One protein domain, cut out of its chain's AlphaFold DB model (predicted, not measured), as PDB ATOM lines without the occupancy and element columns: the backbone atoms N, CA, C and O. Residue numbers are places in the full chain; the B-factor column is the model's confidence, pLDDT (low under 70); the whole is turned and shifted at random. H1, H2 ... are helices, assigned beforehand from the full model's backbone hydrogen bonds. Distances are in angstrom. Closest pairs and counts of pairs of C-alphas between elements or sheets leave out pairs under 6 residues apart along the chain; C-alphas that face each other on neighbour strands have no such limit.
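What this domain is: This is residues 291 to 398 of the 418 residues of an uncharacterized protein of Aquicella siphonis (UniProt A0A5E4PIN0). Three long helices, H1, H2 and H5, run nearly along one axis with their centres in a triangle; H1 and H2 form a helical hairpin, and H5 runs the same way as H2. Two shorter helices, H3 and H4, slant across the side of the triangle between H2 and H5, away from H1, and a long link loops out at each end of the body. The printed part has 108 residues with five named helices, H1 to H5 in order along the chain, and no named strand, and its class is all helix. It is compact, with a radius of gyration of the C-alphas of 13.8 A, and elongated, spanning 42 by 28 by 21 A.

Where its parts are: H1, residues 291 to 306, begins at C-alpha 291 (40.380, 91.307, 163.282) and is 22.8 A long from first to last C-alpha. H2, residues 313 to 331, is the longest helix at 26.2 A and begins at C-alpha 313 (36.316, 97.777, 139.685). H3, residues 345 to 354, measures 14.6 A. H4, residues 364 to 369, measures 8.5 A. H5, residues 382 to 396, measures 20.8 A and ends at C-alpha 396 (36.490, 80.806, 156.406).

How they stand to each other: H4 is the hub, touching H2, H3 and H5. Residues 315 to 319 alone of H2 touch H4, at a steep tilt of 39 degrees; the closest C-alphas, of Lys 316 and Leu 368, are 6.1 A apart. H3 and H4 touch about perpendicular, at 81 degrees, with the C-alphas of Leu 353 and Pro 364 closest at 4.9 A. Residues 383 to 387 alone of H5 touch H4, at a steep tilt of 52 degrees, with the C-alphas of Leu 368 and Gln 387 closest at 6.4 A. Residues 393 to 396 alone of H5 touch H3, at a steep tilt of 46 degrees, opposite ways; the closest C-alphas, of Gly 346 and Met 394, are 4.1 A apart. H1 and H2 touch as a hairpin, at a shallow tilt of 22 degrees, opposite ways, with the C-alphas of Thr 301 and Ile 317 closest at 6.2 A. H1 and H5 are close but not clearly touching, at a shallow tilt of 2 degrees, opposite ways; their closest C-alphas, of Ala 293 and Leu 393, are 7.2 A apart. H1 and H4 are apart. Every O i to N i+4 pair is within hydrogen-bond range in H1, H2 and H4, against 5 of 6 in H3 and 9 of 11 in H5.

The domain as a whole: The C-alphas farthest apart, of Gly 333 and Pro 375, are 44.7 A from each other. The printed part has no cut. The links from H2 to H3, residues 332 to 344, and from H4 to H5, residues 370 to 381, are long. The mean pLDDT of the printed part is 80.7; residues 308 to 312, 335 to 337, 371 to 385, 388 and 392 are under 70.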
ATOM      1  N   ARG A 291      39.276  90.439 163.699       93.56
ATOM      2  CA  ARG A 291      40.380  91.307 163.282       93.56
ATOM      3  C   ARG A 291      41.041  90.779 162.010       93.56
ATOM      4  O   ARG A 291      41.350  91.572 161.124       93.56
ATOM      5  N   ASP A 292      41.204  89.462 161.907       93.00
ATOM      6  CA  ASP A 292      41.795  88.824 160.729       93.00
ATOM      7  C   ASP A 292      40.905  89.030 159.502       93.00
ATOM      8  O   ASP A 292      41.405  89.449 158.461       93.00
ATOM      9  N   ALA A 293      39.583  88.878 159.651       90.88
ATOM     10  CA  ALA A 293      38.635  89.142 158.567       90.88
ATOM     11  C   ALA A 293      38.737  90.587 158.049       90.88
ATOM     12  O   ALA A 293      38.810  90.820 156.841       90.88
ATOM     13  N   CYS A 294      38.792  91.567 158.962       93.06
ATOM     14  CA  CYS A 294      38.960  92.979 158.613       93.06
ATOM     15  C   CYS A 294      40.297  93.250 157.902       93.06
ATOM     16  O   CYS A 294      40.335  94.011 156.932       93.06
ATOM     17  N   ASN A 295      41.386  92.629 158.365       93.19
ATOM     18  CA  ASN A 295      42.717  92.785 157.776       93.19
ATOM     19  C   ASN A 295      42.787  92.186 156.366       93.19
ATOM     20  O   ASN A 295      43.293  92.837 155.450       93.19
ATOM     21  N   GLU A 296      42.256  90.977 156.175       92.12
ATOM     22  CA  GLU A 296      42.207  90.320 154.868       92.12
ATOM     23  C   GLU A 296      41.373  91.118 153.864       92.12
ATOM     24  O   GLU A 296      41.814  91.347 152.733       92.12
ATOM     25  N   LEU A 297      40.197  91.593 154.286       91.69
ATOM     26  CA  LEU A 297      39.331  92.431 153.462       91.69
ATOM     27  C   LEU A 297      40.034  93.732 153.062       91.69
ATOM     28  O   LEU A 297      40.037  94.082 151.884       91.69
ATOM     29  N   SER A 298      40.700  94.398 154.008       92.75
ATOM     30  CA  SER A 298      41.498  95.601 153.743       92.75
ATOM     31  C   SER A 298      42.606  95.343 152.717       92.75
ATOM     32  O   SER A 298      42.714  96.048 151.713       92.75
ATOM     33  N   ALA A 299      43.400  94.288 152.926       90.06
ATOM     34  CA  ALA A 299      44.506  93.932 152.040       90.06
ATOM     35  C   ALA A 299      44.020  93.617 150.616       90.06
ATOM     36  O   ALA A 299      44.653  94.016 149.633       90.06
ATOM     37  N   TYR A 300      42.884  92.928 150.493       88.69
ATOM     38  CA  TYR A 300      42.284  92.635 149.197       88.69
ATOM     39  C   TYR A 300      41.760  93.899 148.502       88.69
ATOM     40  O   TYR A 300      42.019  94.091 147.310       88.69
ATOM     41  N   THR A 301      41.087  94.789 149.234       91.31
ATOM     42  CA  THR A 301      40.600  96.079 148.720       91.31
ATOM     43  C   THR A 301      41.746  96.946 148.195       91.31
ATOM     44  O   THR A 301      41.674  97.438 147.068       91.31
ATOM     45  N   GLU A 302      42.845  97.074 148.942       91.00
ATOM     46  CA  GLU A 302      44.021  97.838 148.499       91.00
ATOM     47  C   GLU A 302      44.686  97.209 147.268       91.00
ATOM     48  O   GLU A 302      45.022  97.899 146.301       91.00
ATOM     49  N   LYS A 303      44.785  95.875 147.222       85.88
ATOM     50  CA  LYS A 303      45.265  95.157 146.032       85.88
ATOM     51  C   LYS A 303      44.397  95.433 144.798       85.88
ATOM     52  O   LYS A 303      44.935  95.525 143.693       85.88
ATOM     53  N   MET A 304      43.080  95.551 144.967       83.25
ATOM     54  CA  MET A 304      42.151  95.898 143.886       83.25
ATOM     55  C   MET A 304      42.326  97.350 143.426       83.25
ATOM     56  O   MET A 304      42.321  97.607 142.225       83.25
ATOM     57  N   LYS A 305      42.564  98.298 144.340       86.31
ATOM     58  CA  LYS A 305      42.831  99.705 143.980       86.31
ATOM     59  C   LYS A 305      44.101  99.880 143.145       86.31
ATOM     60  O   LYS A 305      44.138 100.720 142.250       86.31
ATOM     61  N   LEU A 306      45.137  99.085 143.419       83.31
ATOM     62  CA  LEU A 306      46.430  99.173 142.729       83.31
ATOM     63  C   LEU A 306      46.424  98.564 141.318       83.31
ATOM     64  O   LEU A 306      47.293  98.871 140.498       83.31
ATOM     65  N   LYS A 307      45.467  97.688 141.011       78.19
ATOM     66  CA  LYS A 307      45.361  97.053 139.696       78.19
ATOM     67  C   LYS A 307      44.664  98.003 138.713       78.19
ATOM     68  O   LYS A 307      43.572  98.504 138.965       78.19
ATOM     69  N   LYS A 308      45.262  98.205 137.531       65.75
ATOM     70  CA  LYS A 308      44.592  98.875 136.403       65.75
ATOM     71  C   LYS A 308      43.451  97.990 135.901       65.75
ATOM     72  O   LYS A 308      43.656  97.105 135.075       65.75
ATOM     73  N   HIS A 309      42.253  98.220 136.415       64.94
ATOM     74  CA  HIS A 309      41.048  97.549 135.952       64.94
ATOM     75  C   HIS A 309      40.374  98.397 134.883       64.94
ATOM     76  O   HIS A 309      40.108  99.574 135.110       64.94
ATOM     77  N   MET A 310      40.086  97.811 133.719       49.72
ATOM     78  CA  MET A 310      39.469  98.591 132.649       49.72
ATOM     79  C   MET A 310      38.000  98.929 132.953       49.72
ATOM     80  O   MET A 310      37.569 100.002 132.564       49.72
ATOM     81  N   TRP A 311      37.237  98.080 133.664       56.25
ATOM     82  CA  TRP A 311      35.791  98.279 133.899       56.25
ATOM     83  C   TRP A 311      35.297  97.490 135.142       56.25
ATOM     84  O   TRP A 311      35.884  96.467 135.492       56.25
ATOM     85  N   SER A 312      34.217  97.935 135.808       63.28
ATOM     86  CA  SER A 312      33.551  97.364 137.019       63.28
ATOM     87  C   SER A 312      34.277  97.430 138.377       63.28
ATOM     88  O   SER A 312      33.634  97.260 139.413       63.28
ATOM     89  N   ALA A 313      35.576  97.741 138.419       75.44
ATOM     90  CA  ALA A 313      36.316  97.777 139.685       75.44
ATOM     91  C   ALA A 313      35.807  98.831 140.671       75.44
ATOM     92  O   ALA A 313      35.829  98.573 141.864       75.44
ATOM     93  N   ALA A 314      35.290  99.967 140.198       82.56
ATOM     94  CA  ALA A 314      34.762 101.010 141.077       82.56
ATOM     95  C   ALA A 314      33.594 100.505 141.944       82.56
ATOM     96  O   ALA A 314      33.623 100.679 143.155       82.56
ATOM     97  N   ALA A 315      32.619  99.807 141.348       84.06
ATOM     98  CA  ALA A 315      31.487  99.247 142.088       84.06
ATOM     99  C   ALA A 315      31.927  98.138 143.058       84.06
ATOM    100  O   ALA A 315      31.455  98.073 144.187       84.06
ATOM    101  N   LYS A 316      32.880  97.291 142.647       86.75
ATOM    102  CA  LYS A 316      33.425  96.229 143.507       86.75
ATOM    103  C   LYS A 316      34.217  96.793 144.683       86.75
ATOM    104  O   LYS A 316      33.993  96.378 145.811       86.75
ATOM    105  N   ILE A 317      35.105  97.753 144.426       90.12
ATOM    106  CA  ILE A 317      35.867  98.464 145.460       90.12
ATOM    107  C   ILE A 317      34.898  99.151 146.421       90.12
ATOM    108  O   ILE A 317      35.032  98.963 147.621       90.12
ATOM    109  N   GLN A 318      33.869  99.833 145.910       91.88
ATOM    110  CA  GLN A 318      32.847 100.468 146.741       91.88
ATOM    111  C   GLN A 318      32.143  99.459 147.663       91.88
ATOM    112  O   GLN A 318      32.007  99.714 148.856       91.88
ATOM    113  N   ILE A 319      31.735  98.295 147.147       91.81
ATOM    114  CA  ILE A 319      31.107  97.238 147.958       91.81
ATOM    115  C   ILE A 319      32.060  96.734 149.047       91.81
ATOM    116  O   ILE A 319      31.651  96.597 150.200       91.81
ATOM    117  N   LEU A 320      33.325  96.485 148.694       92.94
ATOM    118  CA  LEU A 320      34.342  96.027 149.642       92.94
ATOM    119  C   LEU A 320      34.629  97.078 150.724       92.94
ATOM    120  O   LEU A 320      34.748  96.722 151.893       92.94
ATOM    121  N   GLU A 321      34.682  98.360 150.364       94.56
ATOM    122  CA  GLU A 321      34.884  99.470 151.302       94.56
ATOM    123  C   GLU A 321      33.701  99.635 152.262       94.56
ATOM    124  O   GLU A 321      33.907  99.832 153.461       94.56
ATOM    125  N   ILE A 322      32.461  99.501 151.773       94.94
ATOM    126  CA  ILE A 322      31.273  99.548 152.638       94.94
ATOM    127  C   ILE A 322      31.282  98.366 153.611       94.94
ATOM    128  O   ILE A 322      31.065  98.562 154.811       94.94
ATOM    129  N   LEU A 323      31.557  97.153 153.117       94.81
ATOM    130  CA  LEU A 323      31.651  95.956 153.953       94.81
ATOM    131  C   LEU A 323      32.753  96.106 155.013       94.81
ATOM    132  O   LEU A 323      32.522  95.828 156.190       94.81
ATOM    133  N   GLN A 324      33.923  96.609 154.612       94.69
ATOM    134  CA  GLN A 324      35.055  96.861 155.500       94.69
ATOM    135  C   GLN A 324      34.704  97.882 156.582       94.69
ATOM    136  O   GLN A 324      34.984  97.649 157.757       94.69
ATOM    137  N   ALA A 325      34.064  98.994 156.213       94.00
ATOM    138  CA  ALA A 325      33.658 100.021 157.165       94.00
ATOM    139  C   ALA A 325      32.632  99.486 158.178       94.00
ATOM    140  O   ALA A 325      32.718  99.805 159.364       94.00
ATOM    141  N   ARG A 326      31.679  98.660 157.730       94.44
ATOM    142  CA  ARG A 326      30.657  98.038 158.586       94.44
ATOM    143  C   ARG A 326      31.262  97.046 159.580       94.44
ATOM    144  O   ARG A 326      31.063  97.202 160.784       94.44
ATOM    145  N   LEU A 327      32.071  96.098 159.103       93.44
ATOM    146  CA  LEU A 327      32.780  95.156 159.979       93.44
ATOM    147  C   LEU A 327      33.737  95.882 160.935       93.44
ATOM    148  O   LEU A 327      33.809  95.535 162.112       93.44
ATOM    149  N   GLY A 328      34.408  96.941 160.472       93.00
ATOM    150  CA  GLY A 328      35.262  97.785 161.308       93.00
ATOM    151  C   GLY A 328      34.513  98.447 162.468       93.00
ATOM    152  O   GLY A 328      35.014  98.433 163.592       93.00
ATOM    153  N   ARG A 329      33.296  98.962 162.233       92.50
ATOM    154  CA  ARG A 329      32.450  99.524 163.303       92.50
ATOM    155  C   ARG A 329      32.054  98.469 164.327       92.50
ATOM    156  O   ARG A 329      32.194  98.715 165.519       92.50
ATOM    157  N   ILE A 330      31.620  97.293 163.875       91.56
ATOM    158  CA  ILE A 330      31.241  96.193 164.775       91.56
ATOM    159  C   ILE A 330      32.449  95.745 165.612       91.56
ATOM    160  O   ILE A 330      32.328  95.555 166.819       91.56
ATOM    161  N   TYR A 331      33.633  95.652 164.999       91.00
ATOM    162  CA  TYR A 331      34.875  95.305 165.696       91.00
ATOM    163  C   TYR A 331      35.247  96.328 166.783       91.00
ATOM    164  O   TYR A 331      35.759  95.954 167.835       91.00
ATOM    165  N   GLN A 332      34.954  97.612 166.559       91.12
ATOM    166  CA  GLN A 332      35.180  98.698 167.521       91.12
ATOM    167  C   GLN A 332      34.085  98.807 168.603       91.12
ATOM    168  O   GLN A 332      34.122  99.735 169.408       91.12
ATOM    169  N   GLY A 333      33.122  97.879 168.639       85.62
ATOM    170  CA  GLY A 333      32.012  97.900 169.595       85.62
ATOM    171  C   GLY A 333      30.856  98.826 169.200       85.62
ATOM    172  O   GLY A 333      30.065  99.202 170.060       85.62
ATOM    173  N   GLY A 334      30.760  99.210 167.923       79.19
ATOM    174  CA  GLY A 334      29.618  99.940 167.368       79.19
ATOM    175  C   GLY A 334      28.358  99.077 167.208       79.19
ATOM    176  O   GLY A 334      28.387  97.858 167.381       79.19
ATOM    177  N   GLU A 335      27.238  99.720 166.866       67.81
ATOM    178  CA  GLU A 335      25.924  99.074 166.749       67.81
ATOM    179  C   GLU A 335      25.892  97.950 165.698       67.81
ATOM    180  O   GLU A 335      26.341  98.100 164.560       67.81
ATOM    181  N   ARG A 336      25.315  96.810 166.099       67.94
ATOM    182  CA  ARG A 336      25.113  95.593 165.289       67.94
ATOM    183  C   ARG A 336      23.727  95.564 164.622       67.94
ATOM    184  O   ARG A 336      23.321  94.534 164.096       67.94
ATOM    185  N   GLU A 337      22.987  96.673 164.680       66.75
ATOM    186  CA  GLU A 337      21.544  96.712 164.398       66.75
ATOM    187  C   GLU A 337      21.170  96.387 162.950       66.75
ATOM    188  O   GLU A 337      20.038  95.991 162.694       66.75
ATOM    189  N   GLU A 338      22.108  96.491 162.008       82.44
ATOM    190  CA  GLU A 338      21.810  96.278 160.591       82.44
ATOM    191  C   GLU A 338      21.376  94.827 160.281       82.44
ATOM    192  O   GLU A 338      20.445  94.641 159.501       82.44
ATOM    193  N   TYR A 339      21.984  93.807 160.916       91.12
ATOM    194  CA  TYR A 339      21.686  92.380 160.668       91.12
ATOM    195  C   TYR A 339      21.615  91.570 161.980       91.12
ATOM    196  O   TYR A 339      22.579  90.887 162.342       91.12
ATOM    197  N   PRO A 340      20.488  91.621 162.715       89.12
ATOM    198  CA  PRO A 340      20.373  91.022 164.048       89.12
ATOM    199  C   PRO A 340      20.468  89.488 164.059       89.12
ATOM    200  O   PRO A 340      20.919  88.921 165.051       89.12
ATOM    201  N   GLU A 341      20.095  88.830 162.959       89.75
ATOM    202  CA  GLU A 341      20.133  87.366 162.818       89.75
ATOM    203  C   GLU A 341      21.535  86.819 162.505       89.75
ATOM    204  O   GLU A 341      21.782  85.620 162.618       89.75
ATOM    205  N   ALA A 342      22.480  87.676 162.104       91.50
ATOM    206  CA  ALA A 342      23.837  87.239 161.806       91.50
ATOM    207  C   ALA A 342      24.571  86.926 163.113       91.50
ATOM    208  O   ALA A 342      24.818  87.838 163.905       91.50
ATOM    209  N   VAL A 343      24.950  85.664 163.342       91.81
ATOM    210  CA  VAL A 343      25.673  85.236 164.555       91.81
ATOM    211  C   VAL A 343      27.191  85.238 164.365       91.81
ATOM    212  O   VAL A 343      27.925  85.561 165.306       91.81
ATOM    213  N   SER A 344      27.655  84.979 163.141       93.69
ATOM    214  CA  SER A 344      29.065  84.988 162.747       93.69
ATOM    215  C   SER A 344      29.409  86.096 161.743       93.69
ATOM    216  O   SER A 344      28.538  86.729 161.141       93.69
ATOM    217  N   VAL A 345      30.707  86.325 161.536       93.56
ATOM    218  CA  VAL A 345      31.215  87.191 160.463       93.56
ATOM    219  C   VAL A 345      30.780  86.662 159.090       93.56
ATOM    220  O   VAL A 345      30.395  87.462 158.238       93.56
ATOM    221  N   GLY A 346      30.782  85.339 158.885       89.50
ATOM    222  CA  GLY A 346      30.282  84.713 157.655       89.50
ATOM    223  C   GLY A 346      28.811  85.039 157.378       89.50
ATOM    224  O   GLY A 346      28.487  85.511 156.284       89.50
ATOM    225  N   ASP A 347      27.948  84.908 158.391       90.19
ATOM    226  CA  ASP A 347      26.517  85.241 158.288       90.19
ATOM    227  C   ASP A 347      26.296  86.728 157.999       90.19
ATOM    228  O   ASP A 347      25.435  87.091 157.198       90.19
ATOM    229  N   TYR A 348      27.096  87.599 158.621       95.06
ATOM    230  CA  TYR A 348      27.010  89.042 158.403       95.06
ATOM    231  C   TYR A 348      27.327  89.407 156.957       95.06
ATOM    232  O   TYR A 348      26.603  90.188 156.340       95.06
ATOM    233  N   ILE A 349      28.398  88.832 156.400       94.38
ATOM    234  CA  ILE A 349      28.767  89.041 154.998       94.38
ATOM    235  C   ILE A 349      27.652  88.504 154.088       94.38
ATOM    236  O   ILE A 349      27.267  89.189 153.140       94.38
ATOM    237  N   ALA A 350      27.085  87.330 154.388       90.50
ATOM    238  CA  ALA A 350      25.977  86.762 153.621       90.50
ATOM    239  C   ALA A 350      24.751  87.694 153.592       90.50
ATOM    240  O   ALA A 350      24.216  87.973 152.515       90.50
ATOM    241  N   ALA A 351      24.343  88.208 154.757       93.44
ATOM    242  CA  ALA A 351      23.227  89.143 154.894       93.44
ATOM    243  C   ALA A 351      23.505  90.462 154.158       93.44
ATOM    244  O   ALA A 351      22.683  90.909 153.357       93.44
ATOM    245  N   PHE A 352      24.705  91.024 154.340       95.62
ATOM    246  CA  PHE A 352      25.157  92.229 153.646       95.62
ATOM    247  C   PHE A 352      25.042  92.114 152.126       95.62
ATOM    248  O   PHE A 352      24.578  93.036 151.459       95.62
ATOM    249  N   LEU A 353      25.434  90.972 151.564       93.75
ATOM    250  CA  LEU A 353      25.410  90.753 150.120       93.75
ATOM    251  C   LEU A 353      23.997  90.710 149.525       93.75
ATOM    252  O   LEU A 353      23.847  90.917 148.319       93.75
ATOM    253  N   GLN A 354      22.979  90.456 150.350       92.88
ATOM    254  CA  GLN A 354      21.570  90.422 149.954       92.88
ATOM    255  C   GLN A 354      20.824  91.737 150.237       92.88
ATOM    256  O   GLN A 354      19.708  91.897 149.737       92.88
ATOM    257  N   ASP A 355      21.412  92.668 150.995       94.06
ATOM    258  CA  ASP A 355      20.765  93.919 151.395       94.06
ATOM    259  C   ASP A 355      20.716  94.929 150.238       94.06
ATOM    260  O   ASP A 355      21.707  95.562 149.866       94.06
ATOM    261  N   THR A 356      19.519  95.121 149.685       92.81
ATOM    262  CA  THR A 356      19.263  96.080 148.605       92.81
ATOM    263  C   THR A 356      19.460  97.539 149.023       92.81
ATOM    264  O   THR A 356      19.670  98.392 148.159       92.81
ATOM    265  N   ALA A 357      19.400  97.861 150.319       92.69
ATOM    266  CA  ALA A 357      19.599  99.227 150.803       92.69
ATOM    267  C   ALA A 357      21.056  99.690 150.637       92.69
ATOM    268  O   ALA A 357      21.302 100.885 150.465       92.69
ATOM    269  N   VAL A 358      22.016  98.756 150.616       89.62
ATOM    270  CA  VAL A 358      23.453  99.050 150.470       89.62
ATOM    271  C   VAL A 358      23.758  99.781 149.160       89.62
ATOM    272  O   VAL A 358      24.565 100.709 149.156       89.62
ATOM    273  N   MET A 359      23.119  99.379 148.055       88.81
ATOM    274  CA  MET A 359      23.392  99.900 146.708       88.81
ATOM    275  C   MET A 359      22.151 100.544 146.071       88.81
ATOM    276  O   MET A 359      21.915 100.399 144.872       88.81
ATOM    277  N   GLY A 360      21.332 101.248 146.863       89.19
ATOM    278  CA  GLY A 360      20.226 102.060 146.337       89.19
ATOM    279  C   GLY A 360      19.154 101.265 145.577       89.19
ATOM    280  O   GLY A 360      18.615 101.756 144.588       89.19
ATOM    281  N   GLY A 361      18.865 100.038 146.016       88.44
ATOM    282  CA  GLY A 361      17.857  99.146 145.435       88.44
ATOM    283  C   GLY A 361      18.428  97.917 144.721       88.44
ATOM    284  O   GLY A 361      17.680  96.978 144.461       88.44
ATOM    285  N   ALA A 362      19.734  97.878 144.442       88.12
ATOM    286  CA  ALA A 362      20.415  96.690 143.921       88.12
ATOM    287  C   ALA A 362      21.070  95.886 145.052       88.12
ATOM    288  O   ALA A 362      21.534  96.461 146.038       88.12
ATOM    289  N   LYS A 363      21.158  94.558 144.914       91.25
ATOM    290  CA  LYS A 363      21.923  93.752 145.871       91.25
ATOM    291  C   LYS A 363      23.420  93.881 145.579       91.25
ATOM    292  O   LYS A 363      23.812  93.794 144.411       91.25
ATOM    293  N   PRO A 364      24.289  94.006 146.596       92.94
ATOM    294  CA  PRO A 364      25.733  93.975 146.386       92.94
ATOM    295  C   PRO A 364      26.194  92.723 145.636       92.94
ATOM    296  O   PRO A 364      27.060  92.823 144.769       92.94
ATOM    297  N   ILE A 365      25.583  91.560 145.897       87.00
ATOM    298  CA  ILE A 365      25.912  90.328 145.172       87.00
ATOM    299  C   ILE A 365      25.650  90.447 143.670       87.00
ATOM    300  O   ILE A 365      26.439  89.934 142.885       87.00
ATOM    301  N   ASP A 366      24.616  91.181 143.255       85.38
ATOM    302  CA  ASP A 366      24.312  91.387 141.840       85.38
ATOM    303  C   ASP A 366      25.357  92.285 141.189       85.38
ATOM    304  O   ASP A 366      25.748  92.031 140.063       85.38
ATOM    305  N   ALA A 367      25.878  93.288 141.895       83.94
ATOM    306  CA  ALA A 367      26.964  94.136 141.400       83.94
ATOM    307  C   ALA A 367      28.334  93.426 141.402       83.94
ATOM    308  O   ALA A 367      29.174  93.696 140.539       83.94
ATOM    309  N   LEU A 368      28.561  92.487 142.329       81.81
ATOM    310  CA  LEU A 368      29.724  91.595 142.295       81.81
ATOM    311  C   LEU A 368      29.634  90.594 141.134       81.81
ATOM    312  O   LEU A 368      30.648  90.342 140.474       81.81
ATOM    313  N   ASN A 369      28.427  90.075 140.886       72.19
ATOM    314  CA  ASN A 369      28.122  89.084 139.856       72.19
ATOM    315  C   ASN A 369      27.887  89.691 138.479       72.19
ATOM    316  O   ASN A 369      27.977  88.947 137.507       72.19
ATOM    317  N   ALA A 370      27.565  90.986 138.395       71.62
ATOM    318  CA  ALA A 370      27.173  91.657 137.169       71.62
ATOM    319  C   ALA A 370      28.238  91.379 136.108       71.62
ATOM    320  O   ALA A 370      29.351  91.920 136.194       71.62
ATOM    321  N   PRO A 371      27.932  90.533 135.105       54.94
ATOM    322  CA  PRO A 371      28.769  90.494 133.937       54.94
ATOM    323  C   PRO A 371      28.632  91.883 133.327       54.94
ATOM    324  O   PRO A 371      27.524  92.406 133.177       54.94
ATOM    325  N   LEU A 372      29.750  92.521 132.991       49.03
ATOM    326  CA  LEU A 372      29.639  93.631 132.056       49.03
ATOM    327  C   LEU A 372      28.912  93.050 130.838       49.03
ATOM    328  O   LEU A 372      29.254  91.955 130.397       49.03
ATOM    329  N   ASN A 373      27.905  93.752 130.319       39.53
ATOM    330  CA  ASN A 373      27.142  93.376 129.120       39.53
ATOM    331  C   ASN A 373      28.013  93.369 127.837       39.53
ATOM    332  O   ASN A 373      27.550  93.715 126.755       39.53
ATOM    333  N   PHE A 374      29.294  93.010 127.946       45.22
ATOM    334  CA  PHE A 374      30.257  92.894 126.874       45.22
ATOM    335  C   PHE A 374      30.949  91.525 126.931       45.22
ATOM    336  O   PHE A 374      31.450  91.133 127.987       45.22
ATOM    337  N   PRO A 375      31.081  90.830 125.788       43.44
ATOM    338  CA  PRO A 375      31.611  89.462 125.687       43.44
ATOM    339  C   PRO A 375      33.080  89.278 126.132       43.44
ATOM    340  O   PRO A 375      33.613  88.176 126.055       43.44
ATOM    341  N   VAL A 376      33.745  90.328 126.623       45.72
ATOM    342  CA  VAL A 376      35.168  90.336 127.000       45.72
ATOM    343  C   VAL A 376      35.385  90.156 128.517       45.72
ATOM    344  O   VAL A 376      36.468  89.757 128.939       45.72
ATOM    345  N   SER A 377      34.378  90.385 129.375       42.28
ATOM    346  CA  SER A 377      34.567  90.367 130.843       42.28
ATOM    347  C   SER A 377      34.667  88.979 131.478       42.28
ATOM    348  O   SER A 377      35.077  88.878 132.635       42.28
ATOM    349  N   LEU A 378      34.333  87.922 130.731       43.16
ATOM    350  CA  LEU A 378      34.587  86.524 131.104       43.16
ATOM    351  C   LEU A 378      36.086  86.171 131.093       43.16
ATOM    352  O   LEU A 378      36.467  85.116 131.588       43.16
ATOM    353  N   LEU A 379      36.937  87.043 130.536       44.56
ATOM    354  CA  LEU A 379      38.330  86.724 130.209       44.56
ATOM    355  C   LEU A 379      39.359  87.618 130.904       44.56
ATOM    356  O   LEU A 379      40.561  87.412 130.764       44.56
ATOM    357  N   THR A 380      38.910  88.566 131.724       46.84
ATOM    358  CA  THR A 380      39.781  89.250 132.681       46.84
ATOM    359  C   THR A 380      39.593  88.612 134.054       46.84
ATOM    360  O   THR A 380      38.566  88.817 134.705       46.84
ATOM    361  N   SER A 381      40.596  87.845 134.494       50.03
ATOM    362  CA  SER A 381      40.633  87.080 135.753       50.03
ATOM    363  C   SER A 381      40.258  87.876 137.011       50.03
ATOM    364  O   SER A 381      39.805  87.293 137.990       50.03
ATOM    365  N   SER A 382      40.348  89.210 136.983       51.00
ATOM    366  CA  SER A 382      40.044  90.058 138.140       51.00
ATOM    367  C   SER A 382      38.599  89.987 138.635       51.00
ATOM    368  O   SER A 382      38.327  90.443 139.741       51.00
ATOM    369  N   ASN A 383      37.660  89.472 137.835       53.72
ATOM    370  CA  ASN A 383      36.242  89.476 138.193       53.72
ATOM    371  C   ASN A 383      35.812  88.265 139.017       53.72
ATOM    372  O   ASN A 383      35.117  88.456 140.015       53.72
ATOM    373  N   ALA A 384      36.266  87.067 138.637       59.62
ATOM    374  CA  ALA A 384      36.094  85.863 139.443       59.62
ATOM    375  C   ALA A 384      36.861  85.991 140.766       59.62
ATOM    376  O   ALA A 384      36.361  85.557 141.797       59.62
ATOM    377  N   ASP A 385      38.017  86.668 140.758       68.25
ATOM    378  CA  ASP A 385      38.845  86.857 141.950       68.25
ATOM    379  C   ASP A 385      38.070  87.492 143.119       68.25
ATOM    380  O   ASP A 385      38.263  87.069 144.254       68.25
ATOM    381  N   THR A 386      37.219  88.503 142.882       77.31
ATOM    382  CA  THR A 386      36.508  89.206 143.975       77.31
ATOM    383  C   THR A 386      35.367  88.376 144.534       77.31
ATOM    384  O   THR A 386      35.189  88.315 145.746       77.31
ATOM    385  N   GLN A 387      34.617  87.699 143.668       73.50
ATOM    386  CA  GLN A 387      33.558  86.794 144.103       73.50
ATOM    387  C   GLN A 387      34.143  85.605 144.873       73.50
ATOM    388  O   GLN A 387      33.689  85.301 145.971       73.50
ATOM    389  N   ILE A 388      35.192  84.978 144.330       69.06
ATOM    390  CA  ILE A 388      35.912  83.876 144.978       69.06
ATOM    391  C   ILE A 388      36.474  84.329 146.324       69.06
ATOM    392  O   ILE A 388      36.349  83.601 147.306       69.06
ATOM    393  N   PHE A 389      37.058  85.528 146.385       81.75
ATOM    394  CA  PHE A 389      37.551  86.097 147.634       81.75
ATOM    395  C   PHE A 389      36.428  86.253 148.666       81.75
ATOM    396  O   PHE A 389      36.572  85.763 149.779       81.75
ATOM    397  N   ILE A 390      35.298  86.860 148.292       82.50
ATOM    398  CA  ILE A 390      34.170  87.088 149.206       82.50
ATOM    399  C   ILE A 390      33.543  85.772 149.680       82.50
ATOM    400  O   ILE A 390      33.301  85.612 150.873       82.50
ATOM    401  N   MET A 391      33.350  84.798 148.789       75.88
ATOM    402  CA  MET A 391      32.846  83.471 149.166       75.88
ATOM    403  C   MET A 391      33.833  82.716 150.066       75.88
ATOM    404  O   MET A 391      33.424  82.066 151.029       75.88
ATOM    405  N   GLY A 392      35.136  82.836 149.792       69.94
ATOM    406  CA  GLY A 392      36.188  82.298 150.649       69.94
ATOM    407  C   GLY A 392      36.202  82.949 152.032       69.94
ATOM    408  O   GLY A 392      36.351  82.246 153.027       69.94
ATOM    409  N   LEU A 393      35.986  84.266 152.102       82.69
ATOM    410  CA  LEU A 393      35.874  85.020 153.349       82.69
ATOM    411  C   LEU A 393      34.654  84.551 154.158       82.69
ATOM    412  O   LEU A 393      34.788  84.239 155.335       82.69
ATOM    413  N   MET A 394      33.488  84.403 153.520       85.44
ATOM    414  CA  MET A 394      32.282  83.873 154.173       85.44
ATOM    415  C   MET A 394      32.530  82.491 154.783       85.44
ATOM    416  O   MET A 394      32.335  82.301 155.979       85.44
ATOM    417  N   SER A 395      33.019  81.544 153.977       72.94
ATOM    418  CA  SER A 395      33.244  80.167 154.426       72.94
ATOM    419  C   SER A 395      34.296  80.076 155.533       72.94
ATOM    420  O   SER A 395      34.106  79.325 156.487       72.94
ATOM    421  N   ARG A 396      35.393  80.837 155.429       82.31
ATOM    422  CA  ARG A 396      36.490  80.806 156.406       82.31
ATOM    423  C   ARG A 396      36.088  81.409 157.753       82.31
ATOM    424  O   ARG A 396      36.525  80.921 158.790       82.31
ATOM    425  N   TYR A 397      35.253  82.447 157.740       89.75
ATOM    426  CA  TYR A 397      34.848  83.188 158.936       89.75
ATOM    427  C   TYR A 397      33.438  82.830 159.441       89.75
ATOM    428  O   TYR A 397      32.903  83.515 160.313       89.75
ATOM    429  N   GLN A 398      32.861  81.724 158.957       88.62
ATOM    430  CA  GLN A 398      31.547  81.215 159.374       88.62
ATOM    431  C   GLN A 398      31.479  80.849 160.868       88.62
ATOM    432  O   GLN A 398      30.418  80.907 161.474       88.62
TER     433      GLN A 398